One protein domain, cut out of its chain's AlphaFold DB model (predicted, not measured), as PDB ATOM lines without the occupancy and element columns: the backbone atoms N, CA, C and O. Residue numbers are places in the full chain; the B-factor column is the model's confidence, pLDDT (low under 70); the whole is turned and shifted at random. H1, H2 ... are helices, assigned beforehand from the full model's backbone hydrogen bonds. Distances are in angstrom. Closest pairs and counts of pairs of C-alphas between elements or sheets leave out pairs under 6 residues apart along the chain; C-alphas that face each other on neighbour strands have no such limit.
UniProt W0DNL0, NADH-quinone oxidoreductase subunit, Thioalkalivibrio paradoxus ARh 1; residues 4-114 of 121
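What this domain is: This is residues 4 to 114 of the 121 residues of the protein "NADH-quinone oxidoreductase subunit" of Thioalkalivibrio paradoxus ARh 1 (UniProt W0DNL0). Look for an open, flat frame of three long helices with an empty middle: H1 stands free on one side, and a long, winding link, residues 29 to 59, leads from it round to H2 and H3. H2 and H3 lie loosely side by side and run opposite ways. The printed part has 111 residues, with H1, H2 and H3 in that order along the chain and no named strand; the class is all helix. The whole is extended, with a radius of gyration of the C-alphas of 25.3 A and spans of 72 by 45 by 15 A.

Where its parts are: Find C-alpha 4 at (-41.548, 24.222, 96.489); from there H1, residues 4 to 28, runs 35.3 A to C-alpha 28. Go on to C-alpha 60 at (-22.342, 43.546, 67.482), where H2, residues 60 to 84, begins its 37.0 A. H3, residues 90 to 112, runs 32.9 A and ends at C-alpha 112, (-32.914, 40.939, 57.134).

How they stand to each other: H1 is apart from H2 and from H3. Compare Glu 74 with Leu 103: their C-alphas, 7.7 A apart, are the closest of H2 and H3, which are close but not clearly touching. Their lines stand at a shallow tilt of 10 degrees, opposite ways, with centres 13.0 A apart. In H1 and H3 every O i to N i+4 pair is within hydrogen-bond range; in H2, 20 of 21 are.

The domain as a whole: The two C-alphas farthest apart are those of Val 33 and Gly 90, 71.8 A. The printed part has no cut. The link from H1 to H2 is long, with 31 residues; that from H2 to H3 is tight, with 5. Mean pLDDT of the printed part is 88.9; look to residues 49 to 56 for values under 70.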
ATOM      1  N   TYR A   4     -42.566  23.211  96.202       94.94
ATOM      2  CA  TYR A   4     -41.548  24.222  96.489       94.94
ATOM      3  C   TYR A   4     -40.455  23.702  97.431       94.94
ATOM      4  O   TYR A   4     -39.283  24.013  97.250       94.94
ATOM      5  N   ALA A   5     -40.810  22.858  98.404       96.19
ATOM      6  CA  ALA A   5     -39.832  22.231  99.291       96.19
ATOM      7  C   ALA A   5     -38.944  21.229  98.537       96.19
ATOM      8  O   ALA A   5     -37.750  21.155  98.806       96.19
ATOM      9  N   ILE A   6     -39.503  20.492  97.569       96.19
ATOM     10  CA  ILE A   6     -38.732  19.580  96.708       96.19
ATOM     11  C   ILE A   6     -37.758  20.378  95.832       96.19
ATOM     12  O   ILE A   6     -36.582  20.029  95.759       96.19
ATOM     13  N   PHE A   7     -38.227  21.468  95.217       96.81
ATOM     14  CA  PHE A   7     -37.388  22.361  94.416       96.81
ATOM     15  C   PHE A   7     -36.222  22.939  95.230       96.81
ATOM     16  O   PHE A   7     -35.071  22.847  94.808       96.81
ATOM     17  N   LEU A   8     -36.504  23.479  96.420       97.69
ATOM     18  CA  LEU A   8     -35.474  24.049  97.289       97.69
ATOM     19  C   LEU A   8     -34.459  22.999  97.741       97.69
ATOM     20  O   LEU A   8     -33.266  23.284  97.785       97.69
ATOM     21  N   LEU A   9     -34.912  21.779  98.034       97.50
ATOM     22  CA  LEU A   9     -34.026  20.677  98.388       97.50
ATOM     23  C   LEU A   9     -33.094  20.307  97.226       97.50
ATOM     24  O   LEU A   9     -31.901  20.115  97.444       97.50
ATOM     25  N   TYR A  10     -33.606  20.271  95.993       97.44
ATOM     26  CA  TYR A  10     -32.791  20.038  94.799       97.44
ATOM     27  C   TYR A  10     -31.770  21.155  94.567       97.44
ATOM     28  O   TYR A  10     -30.597  20.883  94.322       97.44
ATOM     29  N   LEU A  11     -32.198  22.413  94.693       97.94
ATOM     30  CA  LEU A  11     -31.318  23.571  94.560       97.94
ATOM     31  C   LEU A  11     -30.187  23.530  95.597       97.94
ATOM     32  O   LEU A  11     -29.021  23.700  95.248       97.94
ATOM     33  N   LEU A  12     -30.521  23.246  96.858       98.25
ATOM     34  CA  LEU A  12     -29.546  23.099  97.938       98.25
ATOM     35  C   LEU A  12     -28.595  21.927  97.700       98.25
ATOM     36  O   LEU A  12     -27.406  22.062  97.968       98.25
ATOM     37  N   ALA A  13     -29.084  20.805  97.175       98.25
ATOM     38  CA  ALA A  13     -28.236  19.667  96.839       98.25
ATOM     39  C   ALA A  13     -27.222  20.021  95.738       98.25
ATOM     40  O   ALA A  13     -26.042  19.708  95.878       98.25
ATOM     41  N   ILE A  14     -27.650  20.722  94.681       98.38
ATOM     42  CA  ILE A  14     -26.770  21.161  93.584       98.38
ATOM     43  C   ILE A  14     -25.724  22.154  94.097       98.38
ATOM     44  O   ILE A  14     -24.526  21.955  93.893       98.38
ATOM     45  N   LEU A  15     -26.155  23.206  94.798       98.44
ATOM     46  CA  LEU A  15     -25.244  24.211  95.353       98.44
ATOM     47  C   LEU A  15     -24.294  23.598  96.385       98.44
ATOM     48  O   LEU A  15     -23.103  23.905  96.384       98.44
ATOM     49  N   GLY A  16     -24.800  22.695  97.224       98.38
ATOM     50  CA  GLY A  16     -24.012  21.944  98.192       98.38
ATOM     51  C   GLY A  16     -22.957  21.078  97.516       98.38
ATOM     52  O   GLY A  16     -21.801  21.103  97.925       98.38
ATOM     53  N   PHE A  17     -23.307  20.375  96.439       98.31
ATOM     54  CA  PHE A  17     -22.357  19.579  95.665       98.31
ATOM     55  C   PHE A  17     -21.247  20.442  95.045       98.31
ATOM     56  O   PHE A  17     -20.065  20.114  95.168       98.31
ATOM     57  N   VAL A  18     -21.596  21.583  94.440       98.25
ATOM     58  CA  VAL A  18     -20.607  22.534  93.903       98.25
ATOM     59  C   VAL A  18     -19.710  23.075  95.022       98.25
ATOM     60  O   VAL A  18     -18.489  23.105  94.887       98.25
ATOM     61  N   ALA A  19     -20.282  23.445  96.168       98.19
ATOM     62  CA  ALA A  19     -19.516  23.960  97.298       98.19
ATOM     63  C   ALA A  19     -18.562  22.905  97.882       98.19
ATOM     64  O   ALA A  19     -17.391  23.200  98.120       98.19
ATOM     65  N   VAL A  20     -19.037  21.671  98.074       98.12
ATOM     66  CA  VAL A  20     -18.228  20.553  98.582       98.12
ATOM     67  C   VAL A  20     -17.094  20.232  97.616       98.12
ATOM     68  O   VAL A  20     -15.958  20.092  98.058       98.12
ATOM     69  N   THR A  21     -17.350  20.171  96.308       97.50
ATOM     70  CA  THR A  21     -16.302  19.873  95.316       97.50
ATOM     71  C   THR A  21     -15.237  20.971  95.248       97.50
ATOM     72  O   THR A  21     -14.044  20.659  95.242       97.50
ATOM     73  N   LEU A  22     -15.625  22.250  95.295       97.12
ATOM     74  CA  LEU A  22     -14.677  23.369  95.376       97.12
ATOM     75  C   LEU A  22     -13.886  23.369  96.694       97.12
ATOM     76  O   LEU A  22     -12.679  23.623  96.691       97.12
ATOM     77  N   LEU A  23     -14.528  23.042  97.821       97.19
ATOM     78  CA  LEU A  23     -13.856  22.932  99.115       97.19
ATOM     79  C   LEU A  23     -12.858  21.770  99.124       97.19
ATOM     80  O   LEU A  23     -11.718  21.944  99.551       97.19
ATOM     81  N   MET A  24     -13.254  20.610  98.599       96.94
ATOM     82  CA  MET A  24     -12.370  19.459  98.437       96.94
ATOM     83  C   MET A  24     -11.181  19.803  97.543       96.94
ATOM     84  O   MET A  24     -10.052  19.490  97.912       96.94
ATOM     85  N   ASN A  25     -11.393  20.502  96.423       95.19
ATOM     86  CA  ASN A  25     -10.302  20.971  95.570       95.19
ATOM     87  C   ASN A  25      -9.339  21.897  96.332       95.19
ATOM     88  O   ASN A  25      -8.131  21.705  96.273       95.19
ATOM     89  N   ARG A  26      -9.857  22.845  97.120       93.31
ATOM     90  CA  ARG A  26      -9.035  23.750  97.936       93.31
ATOM     91  C   ARG A  26      -8.267  23.031  99.055       93.31
ATOM     92  O   ARG A  26      -7.170  23.459  99.422       93.31
ATOM     93  N   MET A  27      -8.849  21.985  99.642       95.69
ATOM     94  CA  MET A  27      -8.253  21.242 100.756       95.69
ATOM     95  C   MET A  27      -7.235  20.196 100.294       95.69
ATOM     96  O   MET A  27      -6.149  20.131 100.871       95.69
ATOM     97  N   LEU A  28      -7.592  19.402  99.281       96.44
ATOM     98  CA  LEU A  28      -6.827  18.253  98.782       96.44
ATOM     99  C   LEU A  28      -5.920  18.605  97.597       96.44
ATOM    100  O   LEU A  28      -4.965  17.882  97.323       96.44
ATOM    101  N   GLY A  29      -6.226  19.681  96.868       91.38
ATOM    102  CA  GLY A  29      -5.469  20.092  95.695       91.38
ATOM    103  C   GLY A  29      -4.057  20.576  96.043       91.38
ATOM    104  O   GLY A  29      -3.807  21.038  97.163       91.38
ATOM    105  N   PRO A  30      -3.115  20.510  95.084       89.50
ATOM    106  CA  PRO A  30      -1.792  21.098  95.249       89.50
ATOM    107  C   PRO A  30      -1.906  22.581  95.613       89.50
ATOM    108  O   PRO A  30      -2.690  23.313  95.010       89.50
ATOM    109  N   LYS A  31      -1.095  23.036  96.573       87.50
ATOM    110  CA  LYS A  31      -1.032  24.440  97.018       87.50
ATOM    111  C   LYS A  31       0.270  25.077  96.528       87.50
ATOM    112  O   LYS A  31       1.192  25.260  97.321       87.50
ATOM    113  N   PRO A  32       0.406  25.331  95.216       84.12
ATOM    114  CA  PRO A  32       1.618  25.926  94.686       84.12
ATOM    115  C   PRO A  32       1.806  27.328  95.263       84.12
ATOM    116  O   PRO A  32       0.840  28.067  95.445       84.12
ATOM    117  N   VAL A  33       3.060  27.699  95.508       87.50
ATOM    118  CA  VAL A  33       3.410  29.061  95.916       87.50
ATOM    119  C   VAL A  33       2.931  30.031  94.836       87.50
ATOM    120  O   VAL A  33       3.204  29.840  93.649       87.50
ATOM    121  N   ALA A  34       2.191  31.055  95.251       86.44
ATOM    122  CA  ALA A  34       1.744  32.125  94.376       86.44
ATOM    123  C   ALA A  34       2.930  33.052  94.062       86.44
ATOM    124  O   ALA A  34       3.180  34.019  94.777       86.44
ATOM    125  N   SER A  35       3.707  32.718  93.031       88.38
ATOM    126  CA  SER A  35       4.730  33.608  92.479       88.38
ATOM    127  C   SER A  35       4.104  34.608  91.505       88.38
ATOM    128  O   SER A  35       3.057  34.329  90.919       88.38
ATOM    129  N   ALA A  36       4.760  35.754  91.298       85.56
ATOM    130  CA  ALA A  36       4.308  36.767  90.341       85.56
ATOM    131  C   ALA A  36       4.109  36.174  88.933       85.56
ATOM    132  O   ALA A  36       3.069  36.389  88.327       85.56
ATOM    133  N   THR A  37       5.040  35.323  88.491       84.06
ATOM    134  CA  THR A  37       4.973  34.592  87.214       84.06
ATOM    135  C   THR A  37       3.809  33.600  87.152       84.06
ATOM    136  O   THR A  37       3.221  33.388  86.108       84.06
ATOM    137  N   LYS A  38       3.417  32.969  88.267       84.62
ATOM    138  CA  LYS A  38       2.293  32.015  88.262       84.62
ATOM    139  C   LYS A  38       0.930  32.705  88.148       84.62
ATOM    140  O   LYS A  38      -0.039  32.075  87.727       84.62
ATOM    141  N   LEU A  39       0.851  33.957  88.590       87.62
ATOM    142  CA  LEU A  39      -0.364  34.768  88.565       87.62
ATOM    143  C   LEU A  39      -0.439  35.687  87.338       87.62
ATOM    144  O   LEU A  39      -1.408  36.434  87.208       87.62
ATOM    145  N   GLU A  40       0.569  35.659  86.465       84.94
ATOM    146  CA  GLU A  40       0.579  36.473  85.256       84.94
ATOM    147  C   GLU A  40      -0.461  35.959  84.240       84.94
ATOM    148  O   GLU A  40      -0.689  34.747  84.144       84.94
ATOM    149  N   PRO A  41      -1.135  36.852  83.491       83.69
ATOM    150  CA  PRO A  41      -1.989  36.446  82.383       83.69
ATOM    151  C   PRO A  41      -1.218  35.596  81.375       83.69
ATOM    152  O   PRO A  41      -0.062  35.868  81.061       83.69
ATOM    153  N   PHE A  42      -1.869  34.562  80.848       81.56
ATOM    154  CA  PHE A  42      -1.228  33.658  79.906       81.56
ATOM    155  C   PHE A  42      -1.001  34.337  78.546       81.56
ATOM    156  O   PHE A  42      -1.947  34.523  77.785       81.56
ATOM    157  N   GLU A  43       0.259  34.626  78.217       83.56
ATOM    158  CA  GLU A  43       0.710  35.036  76.876       83.56
ATOM    159  C   GLU A  43       1.997  34.289  76.462       83.56
ATOM    160  O   GLU A  43       2.937  34.866  75.925       83.56
ATOM    161  N   CYS A  44       2.083  32.977  76.736       81.12
ATOM    162  CA  CYS A  44       3.252  32.139  76.404       81.12
ATOM    163  C   CYS A  44       4.607  32.675  76.934       81.12
ATOM    164  O   CYS A  44       5.648  32.415  76.331       81.12
ATOM    165  N   GLY A  45       4.605  33.405  78.056       78.88
ATOM    166  CA  GLY A  45       5.805  34.015  78.646       78.88
ATOM    167  C   GLY A  45       6.236  35.339  77.999       78.88
ATOM    168  O   GLY A  45       7.291  35.861  78.354       78.88
ATOM    169  N   ALA A  46       5.452  35.878  77.059       77.00
ATOM    170  CA  ALA A  46       5.603  37.251  76.592       77.00
ATOM    171  C   ALA A  46       5.034  38.231  77.629       77.00
ATOM    172  O   ALA A  46       4.086  37.908  78.348       77.00
ATOM    173  N   GLU A  47       5.604  39.437  77.698       74.81
ATOM    174  CA  GLU A  47       4.981  40.511  78.472       74.81
ATOM    175  C   GLU A  47       3.609  40.835  77.868       74.81
ATOM    176  O   GLU A  47       3.541  41.045  76.653       74.81
ATOM    177  N   PRO A  48       2.537  40.908  78.688       71.06
ATOM    178  CA  PRO A  48       1.206  41.227  78.203       71.06
ATOM    179  C   PRO A  48       1.210  42.487  77.343       71.06
ATOM    180  O   PRO A  48       1.564  43.563  77.833       71.06
ATOM    181  N   VAL A  49       0.806  42.353  76.075       65.94
ATOM    182  CA  VAL A  49       0.856  43.454  75.090       65.94
ATOM    183  C   VAL A  49       0.014  44.657  75.545       65.94
ATOM    184  O   VAL A  49       0.341  45.798  75.227       65.94
ATOM    185  N   ASP A  50      -1.025  44.415  76.348       65.94
ATOM    186  CA  ASP A  50      -1.847  45.442  76.983       65.94
ATOM    187  C   ASP A  50      -2.159  45.058  78.442       65.94
ATOM    188  O   ASP A  50      -2.840  44.066  78.714       65.94
ATOM    189  N   ARG A  51      -1.742  45.882  79.420       59.94
ATOM    190  CA  ARG A  51      -2.169  45.721  80.834       59.94
ATOM    191  C   ARG A  51      -3.681  45.909  81.011       59.94
ATOM    192  O   ARG A  51      -4.253  45.459  82.000       59.94
ATOM    193  N   LEU A  52      -4.313  46.584  80.055       61.25
ATOM    194  CA  LEU A  52      -5.748  46.791  79.931       61.25
ATOM    195  C   LEU A  52      -6.194  46.143  78.622       61.25
ATOM    196  O   LEU A  52      -6.502  46.824  77.651       61.25
ATOM    197  N   ASN A  53      -6.272  44.813  78.602       55.69
ATOM    198  CA  ASN A  53      -6.855  44.037  77.500       55.69
ATOM    199  C   ASN A  53      -8.391  44.229  77.393       55.69
ATOM    200  O   ASN A  53      -9.143  43.318  77.065       55.69
ATOM    201  N   VAL A  54      -8.881  45.432  77.696       60.41
ATOM    202  CA  VAL A  54     -10.271  45.851  77.540       60.41
ATOM    203  C   VAL A  54     -10.338  46.733  76.300       60.41
ATOM    204  O   VAL A  54     -10.717  47.903  76.353       60.41
ATOM    205  N   LYS A  55      -9.959  46.180  75.142       64.31
ATOM    206  CA  LYS A  55     -10.488  46.741  73.897       64.31
ATOM    207  C   LYS A  55     -12.006  46.699  74.016       64.31
ATOM    208  O   LYS A  55     -12.554  45.723  74.531       64.31
ATOM    209  N   ALA A  56     -12.673  47.772  73.594       69.44
ATOM    210  CA  ALA A  56     -14.125  47.809  73.609       69.44
ATOM    211  C   ALA A  56     -14.647  46.551  72.906       69.44
ATOM    212  O   ALA A  56     -14.295  46.280  71.755       69.44
ATOM    213  N   VAL A  57     -15.427  45.754  73.636       73.31
ATOM    214  CA  VAL A  57     -16.050  44.556  73.083       73.31
ATOM    215  C   VAL A  57     -16.892  45.004  71.881       73.31
ATOM    216  O   VAL A  57     -17.619  45.995  71.999       73.31
ATOM    217  N   PRO A  58     -16.788  44.334  70.721       78.44
ATOM    218  CA  PRO A  58     -17.521  44.729  69.527       78.44
ATOM    219  C   PRO A  58     -19.018  44.948  69.796       78.44
ATOM    220  O   PRO A  58     -19.695  44.078  70.342       78.44
ATOM    221  N   VAL A  59     -19.561  46.093  69.363       81.56
ATOM    222  CA  VAL A  59     -20.971  46.480  69.598       81.56
ATOM    223  C   VAL A  59     -21.962  45.460  69.021       81.56
ATOM    224  O   VAL A  59     -23.081  45.339  69.509       81.56
ATOM    225  N   LYS A  60     -21.544  44.646  68.045       79.75
ATOM    226  CA  LYS A  60     -22.342  43.546  67.482       79.75
ATOM    227  C   LYS A  60     -22.960  42.614  68.536       79.75
ATOM    228  O   LYS A  60     -24.094  42.181  68.366       79.75
ATOM    229  N   TYR A  61     -22.290  42.372  69.668       83.69
ATOM    230  CA  TYR A  61     -22.850  41.536  70.740       83.69
ATOM    231  C   TYR A  61     -23.999  42.209  71.506       83.69
ATOM    232  O   TYR A  61     -24.889  41.523  72.005       83.69
ATOM    233  N   TYR A  62     -24.017  43.543  71.564       86.31
ATOM    234  CA  TYR A  62     -25.110  44.296  72.180       86.31
ATOM    235  C   TYR A  62     -26.416  44.117  71.398       86.31
ATOM    236  O   TYR A  62     -27.462  43.873  71.994       86.31
ATOM    237  N   GLY A  63     -26.347  44.155  70.062       86.38
ATOM    238  CA  GLY A  63     -27.509  43.924  69.201       86.38
ATOM    239  C   GLY A  63     -28.153  42.553  69.428       86.38
ATOM    240  O   GLY A  63     -29.371  42.464  69.569       86.38
ATOM    241  N   ILE A  64     -27.338  41.499  69.564       86.75
ATOM    242  CA  ILE A  64     -27.821  40.148  69.894       86.75
ATOM    243  C   ILE A  64     -28.531  40.135  71.250       86.75
ATOM    244  O   ILE A  64     -29.614  39.565  71.364       86.75
ATOM    245  N   ALA A  65     -27.943  40.762  72.273       90.31
ATOM    246  CA  ALA A  65     -28.520  40.784  73.614       90.31
ATOM    247  C   ALA A  65     -29.890  41.480  73.636       90.31
ATOM    248  O   ALA A  65     -30.825  40.976  74.252       90.31
ATOM    249  N   VAL A  66     -30.034  42.600  72.918       89.88
ATOM    250  CA  VAL A  66     -31.317  43.310  72.799       89.88
ATOM    251  C   VAL A  66     -32.366  42.437  72.110       89.88
ATOM    252  O   VAL A  66     -33.475  42.308  72.621       89.88
ATOM    253  N   VAL A  67     -32.020  41.793  70.991       89.56
ATOM    254  CA  VAL A  67     -32.931  40.872  70.288       89.56
ATOM    255  C   VAL A  67     -33.339  39.702  71.186       89.56
ATOM    256  O   VAL A  67     -34.513  39.343  71.216       89.56
ATOM    257  N   PHE A  68     -32.395  39.129  71.936       90.44
ATOM    258  CA  PHE A  68     -32.665  38.030  72.859       90.44
ATOM    259  C   PHE A  68     -33.659  38.437  73.955       90.44
ATOM    260  O   PHE A  68     -34.640  37.733  74.170       90.44
ATOM    261  N   ILE A  69     -33.457  39.597  74.589       93.50
ATOM    262  CA  ILE A  69     -34.361  40.110  75.631       93.50
ATOM    263  C   ILE A  69     -35.761  40.367  75.068       93.50
ATOM    264  O   ILE A  69     -36.753  40.012  75.702       93.50
ATOM    265  N   LEU A  70     -35.854  40.968  73.877       90.75
ATOM    266  CA  LEU A  70     -37.142  41.190  73.219       90.75
ATOM    267  C   LEU A  70     -37.843  39.861  72.926       90.75
ATOM    268  O   LEU A  70     -39.026  39.725  73.208       90.75
ATOM    269  N   PHE A  71     -37.116  38.861  72.429       91.31
ATOM    270  CA  PHE A  71     -37.689  37.547  72.157       91.31
ATOM    271  C   PHE A  71     -38.132  36.814  73.435       91.31
ATOM    272  O   PHE A  71     -39.203  36.209  73.441       91.31
ATOM    273  N   GLU A  72     -37.367  36.892  74.529       95.44
ATOM    274  CA  GLU A  72     -37.792  36.339  75.825       95.44
ATOM    275  C   GLU A  72     -39.053  37.017  76.370       95.44
ATOM    276  O   GLU A  72     -39.907  36.355  76.956       95.44
ATOM    277  N   LEU A  73     -39.225  38.320  76.148       94.44
ATOM    278  CA  LEU A  73     -40.455  39.005  76.539       94.44
ATOM    279  C   LEU A  73     -41.676  38.438  75.792       94.44
ATOM    280  O   LEU A  73     -42.722  38.202  76.399       94.44
ATOM    281  N   GLU A  74     -41.536  38.159  74.495       92.19
ATOM    282  CA  GLU A  74     -42.618  37.583  73.690       92.19
ATOM    283  C   GLU A  74     -42.981  36.154  74.128       92.19
ATOM    284  O   GLU A  74     -44.157  35.783  74.137       92.19
ATOM    285  N   THR A  75     -42.005  35.343  74.553       93.12
ATOM    286  CA  THR A  75     -42.295  33.992  75.063       93.12
ATOM    287  C   THR A  75     -43.037  34.020  76.399       93.12
ATOM    288  O   THR A  75     -43.902  33.171  76.628       93.12
ATOM    289  N   VAL A  76     -42.797  35.025  77.249       95.56
ATOM    290  CA  VAL A  76     -43.610  35.252  78.454       95.56
ATOM    291  C   VAL A  76     -45.063  35.548  78.077       95.56
ATOM    292  O   VAL A  76     -45.973  34.972  78.678       95.56
ATOM    293  N   PHE A  77     -45.313  36.372  77.053       92.50
ATOM    294  CA  PHE A  77     -46.677  36.618  76.575       92.50
ATOM    295  C   PHE A  77     -47.347  35.353  76.026       92.50
ATOM    296  O   PHE A  77     -48.515  35.109  76.339       92.50
ATOM    297  N   LEU A  78     -46.614  34.506  75.293       92.88
ATOM    298  CA  LEU A  78     -47.119  33.198  74.854       92.88
ATOM    299  C   LEU A  78     -47.519  32.314  76.039       92.88
ATOM    300  O   LEU A  78     -48.556  31.654  75.990       92.88
ATOM    301  N   PHE A  79     -46.727  32.316  77.113       93.69
ATOM    302  CA  PHE A  79     -47.014  31.528  78.308       93.69
ATOM    303  C   PHE A  79     -48.252  32.038  79.054       93.69
ATOM    304  O   PHE A  79     -49.136  31.252  79.400       93.69
ATOM    305  N   LEU A  80     -48.358  33.357  79.253       92.94
ATOM    306  CA  LEU A  80     -49.536  33.981  79.860       92.94
ATOM    307  C   LEU A  80     -50.800  33.697  79.049       92.94
ATOM    308  O   LEU A  80     -51.834  33.354  79.622       92.94
ATOM    309  N   TRP A  81     -50.713  33.791  77.720       91.81
ATOM    310  CA  TRP A  81     -51.817  33.436  76.839       91.81
ATOM    311  C   TRP A  81     -52.185  31.955  76.977       91.81
ATOM    312  O   TRP A  81     -53.352  31.644  77.189       91.81
ATOM    313  N   ALA A  82     -51.208  31.043  76.934       91.31
ATOM    314  CA  ALA A  82     -51.452  29.602  77.010       91.31
ATOM    315  C   ALA A  82     -52.145  29.183  78.316       91.31
ATOM    316  O   ALA A  82     -53.010  28.308  78.306       91.31
ATOM    317  N   LEU A  83     -51.791  29.824  79.435       93.19
ATOM    318  CA  LEU A  83     -52.434  29.585  80.726       93.19
ATOM    319  C   LEU A  83     -53.801  30.270  80.849       93.19
ATOM    320  O   LEU A  83     -54.705  29.723  81.477       93.19
ATOM    321  N   GLY A  84     -53.955  31.468  80.279       90.94
ATOM    322  CA  GLY A  84     -55.165  32.282  80.405       90.94
ATOM    323  C   GLY A  84     -56.261  31.984  79.378       90.94
ATOM    324  O   GLY A  84     -57.406  32.383  79.583       90.94
ATOM    325  N   ALA A  85     -55.951  31.293  78.277       89.81
ATOM    326  CA  ALA A  85     -56.872  31.042  77.167       89.81
ATOM    327  C   ALA A  85     -57.870  29.903  77.456       89.81
ATOM    328  O   ALA A  85     -57.911  28.886  76.762       89.81
ATOM    329  N   GLN A  86     -58.682  30.067  78.502       89.81
ATOM    330  CA  GLN A  86     -59.657  29.080  78.968       89.81
ATOM    331  C   GLN A  86     -61.005  29.779  79.267       89.81
ATOM    332  O   GLN A  86     -61.074  30.546  80.228       89.81
ATOM    333  N   PRO A  87     -62.093  29.535  78.499       90.00
ATOM    334  CA  PRO A  87     -62.192  28.670  77.322       90.00
ATOM    335  C   PRO A  87     -61.613  29.317  76.055       90.00
ATOM    336  O   PRO A  87     -61.607  30.538  75.889       90.00
ATOM    337  N   LEU A  88     -61.177  28.477  75.118       92.25
ATOM    338  CA  LEU A  88     -60.656  28.928  73.834       92.25
ATOM    339  C   LEU A  88     -61.808  29.393  72.931       92.25
ATOM    340  O   LEU A  88     -62.615  28.589  72.469       92.25
ATOM    341  N   THR A  89     -61.894  30.699  72.686       93.88
ATOM    342  CA  THR A  89     -62.901  31.294  71.794       93.88
ATOM    343  C   THR A  89     -62.292  31.674  70.445       93.88
ATOM    344  O   THR A  89     -61.080  31.872  70.329       93.88
ATOM    345  N   GLY A  90     -63.134  31.830  69.416       93.50
ATOM    346  CA  GLY A  90     -62.686  32.266  68.087       93.50
ATOM    347  C   GLY A  90     -61.955  33.615  68.107       93.50
ATOM    348  O   GLY A  90     -60.958  33.785  67.411       93.50
ATOM    349  N   THR A  91     -62.380  34.545  68.967       92.94
ATOM    350  CA  THR A  91     -61.707  35.839  69.155       92.94
ATOM    351  C   THR A  91     -60.307  35.672  69.747       92.94
ATOM    352  O   THR A  91     -59.365  36.288  69.257       92.94
ATOM    353  N   LEU A  92     -60.142  34.810  70.760       92.81
ATOM    354  CA  LEU A  92     -58.828  34.517  71.346       92.81
ATOM    355  C   LEU A  92     -57.873  33.883  70.327       92.81
ATOM    356  O   LEU A  92     -56.696  34.234  70.303       92.81
ATOM    357  N   LEU A  93     -58.382  32.991  69.473       92.56
ATOM    358  CA  LEU A  93     -57.609  32.392  68.384       92.56
ATOM    359  C   LEU A  93     -57.176  33.423  67.339       92.56
ATOM    360  O   LEU A  93     -56.041  33.374  66.874       92.56
ATOM    361  N   LEU A  94     -58.046  34.375  66.993       95.12
ATOM    362  CA  LEU A  94     -57.710  35.449  66.058       95.12
ATOM    363  C   LEU A  94     -56.619  36.361  66.627       95.12
ATOM    364  O   LEU A  94     -55.642  36.648  65.938       95.12
ATOM    365  N   VAL A  95     -56.752  36.775  67.893       92.44
ATOM    366  CA  VAL A  95     -55.741  37.594  68.583       92.44
ATOM    367  C   VAL A  95     -54.407  36.854  68.664       92.44
ATOM    368  O   VAL A  95     -53.364  37.439  68.383       92.44
ATOM    369  N   PHE A  96     -54.431  35.556  68.974       93.75
ATOM    370  CA  PHE A  96     -53.234  34.719  68.989       93.75
ATOM    371  C   PHE A  96     -52.586  34.594  67.606       93.75
ATOM    372  O   PHE A  96     -51.375  34.739  67.477       93.75
ATOM    373  N   GLY A  97     -53.385  34.385  66.557       94.56
ATOM    374  CA  GLY A  97     -52.897  34.343  65.179       94.56
ATOM    375  C   GLY A  97     -52.250  35.659  64.749       94.56
ATOM    376  O   GLY A  97     -51.191  35.650  64.126       94.56
ATOM    377  N   PHE A  98     -52.836  36.795  65.136       95.25
ATOM    378  CA  PHE A  98     -52.249  38.112  64.892       95.25
ATOM    379  C   PHE A  98     -50.939  38.315  65.667       95.25
ATOM    380  O   PHE A  98     -49.961  38.800  65.104       95.25
ATOM    381  N   PHE A  99     -50.885  37.889  66.930       93.62
ATOM    382  CA  PHE A  99     -49.665  37.930  67.737       93.62
ATOM    383  C   PHE A  99     -48.538  37.082  67.121       93.62
ATOM    384  O   PHE A  99     -47.418  37.562  66.955       93.62
ATOM    385  N   LEU A 100     -48.838  35.852  66.689       94.50
ATOM    386  CA  LEU A 100     -47.868  34.995  66.001       94.50
ATOM    387  C   LEU A 100     -47.390  35.597  64.677       94.50
ATOM    388  O   LEU A 100     -46.205  35.504  64.358       94.50
ATOM    389  N   LEU A 101     -48.283  36.233  63.915       96.12
ATOM    390  CA  LEU A 101     -47.906  36.942  62.694       96.12
ATOM    391  C   LEU A 101     -46.880  38.045  62.997       96.12
ATOM    392  O   LEU A 101     -45.867  38.135  62.306       96.12
ATOM    393  N   LEU A 102     -47.112  38.849  64.040       94.75
ATOM    394  CA  LEU A 102     -46.168  39.883  64.469       94.75
ATOM    395  C   LEU A 102     -44.820  39.289  64.893       94.75
ATOM    396  O   LEU A 102     -43.783  39.818  64.493       94.75
ATOM    397  N   LEU A 103     -44.825  38.166  65.616       93.50
ATOM    398  CA  LEU A 103     -43.606  37.457  66.011       93.50
ATOM    399  C   LEU A 103     -42.780  37.035  64.786       93.50
ATOM    400  O   LEU A 103     -41.577  37.280  64.721       93.50
ATOM    401  N   VAL A 104     -43.433  36.443  63.780       93.94
ATOM    402  CA  VAL A 104     -42.777  36.037  62.528       93.94
ATOM    403  C   VAL A 104     -42.210  37.250  61.792       93.94
ATOM    404  O   VAL A 104     -41.067  37.209  61.343       93.94
ATOM    405  N   LEU A 105     -42.970  38.344  61.693       94.94
ATOM    406  CA  LEU A 105     -42.499  39.575  61.050       94.94
ATOM    407  C   LEU A 105     -41.285  40.173  61.768       94.94
ATOM    408  O   LEU A 105     -40.343  40.608  61.106       94.94
ATOM    409  N   LEU A 106     -41.276  40.154  63.102       91.38
ATOM    410  CA  LEU A 106     -40.157  40.629  63.910       91.38
ATOM    411  C   LEU A 106     -38.896  39.790  63.663       91.38
ATOM    412  O   LEU A 106     -37.828  40.350  63.415       91.38
ATOM    413  N   VAL A 107     -39.020  38.460  63.633       89.75
ATOM    414  CA  VAL A 107     -37.897  37.558  63.321       89.75
ATOM    415  C   VAL A 107     -37.376  37.788  61.900       89.75
ATOM    416  O   VAL A 107     -36.166  37.889  61.698       89.75
ATOM    417  N   LEU A 108     -38.266  37.925  60.913       92.88
ATOM    418  CA  LEU A 108     -37.878  38.213  59.527       92.88
ATOM    419  C   LEU A 108     -37.153  39.558  59.399       92.88
ATOM    420  O   LEU A 108     -36.177  39.661  58.654       92.88
ATOM    421  N   TYR A 109     -37.597  40.582  60.131       91.06
ATOM    422  CA  TYR A 109     -36.932  41.882  60.162       91.06
ATOM    423  C   TYR A 109     -35.518  41.785  60.748       91.06
ATOM    424  O   TYR A 109     -34.576  42.300  60.150       91.06
ATOM    425  N   VAL A 110     -35.360  41.088  61.879       89.50
ATOM    426  CA  VAL A 110     -34.056  40.883  62.533       89.50
ATOM    427  C   VAL A 110     -33.105  40.061  61.665       89.50
ATOM    428  O   VAL A 110     -31.908  40.330  61.637       89.50
ATOM    429  N   TRP A 111     -33.617  39.074  60.929       87.19
ATOM    430  CA  TRP A 111     -32.800  38.350  59.960       87.19
ATOM    431  C   TRP A 111     -32.315  39.303  58.869       87.19
ATOM    432  O   TRP A 111     -31.119  39.404  58.607       87.19
ATOM    433  N   LYS A 112     -33.238  40.042  58.246       89.25
ATOM    434  CA  LYS A 112     -32.914  40.939  57.134       89.25
ATOM    435  C   LYS A 112     -31.964  42.071  57.537       89.25
ATOM    436  O   LYS A 112     -31.236  42.569  56.685       89.25
ATOM    437  N   SER A 113     -31.970  42.496  58.797       84.62
ATOM    438  CA  SER A 113     -31.115  43.582  59.276       84.62
ATOM    439  C   SER A 113     -29.635  43.204  59.411       84.62
ATOM    440  O   SER A 113     -28.839  44.079  59.734       84.62
ATOM    441  N   GLY A 114     -29.246  41.942  59.175       80.12
ATOM    442  CA  GLY A 114     -27.839  41.509  59.194       80.12
ATOM    443  C   GLY A 114     -27.224  41.410  60.596       80.12
ATOM    444  O   GLY A 114     -26.118  40.898  60.752       80.12
TER     445      GLY A 114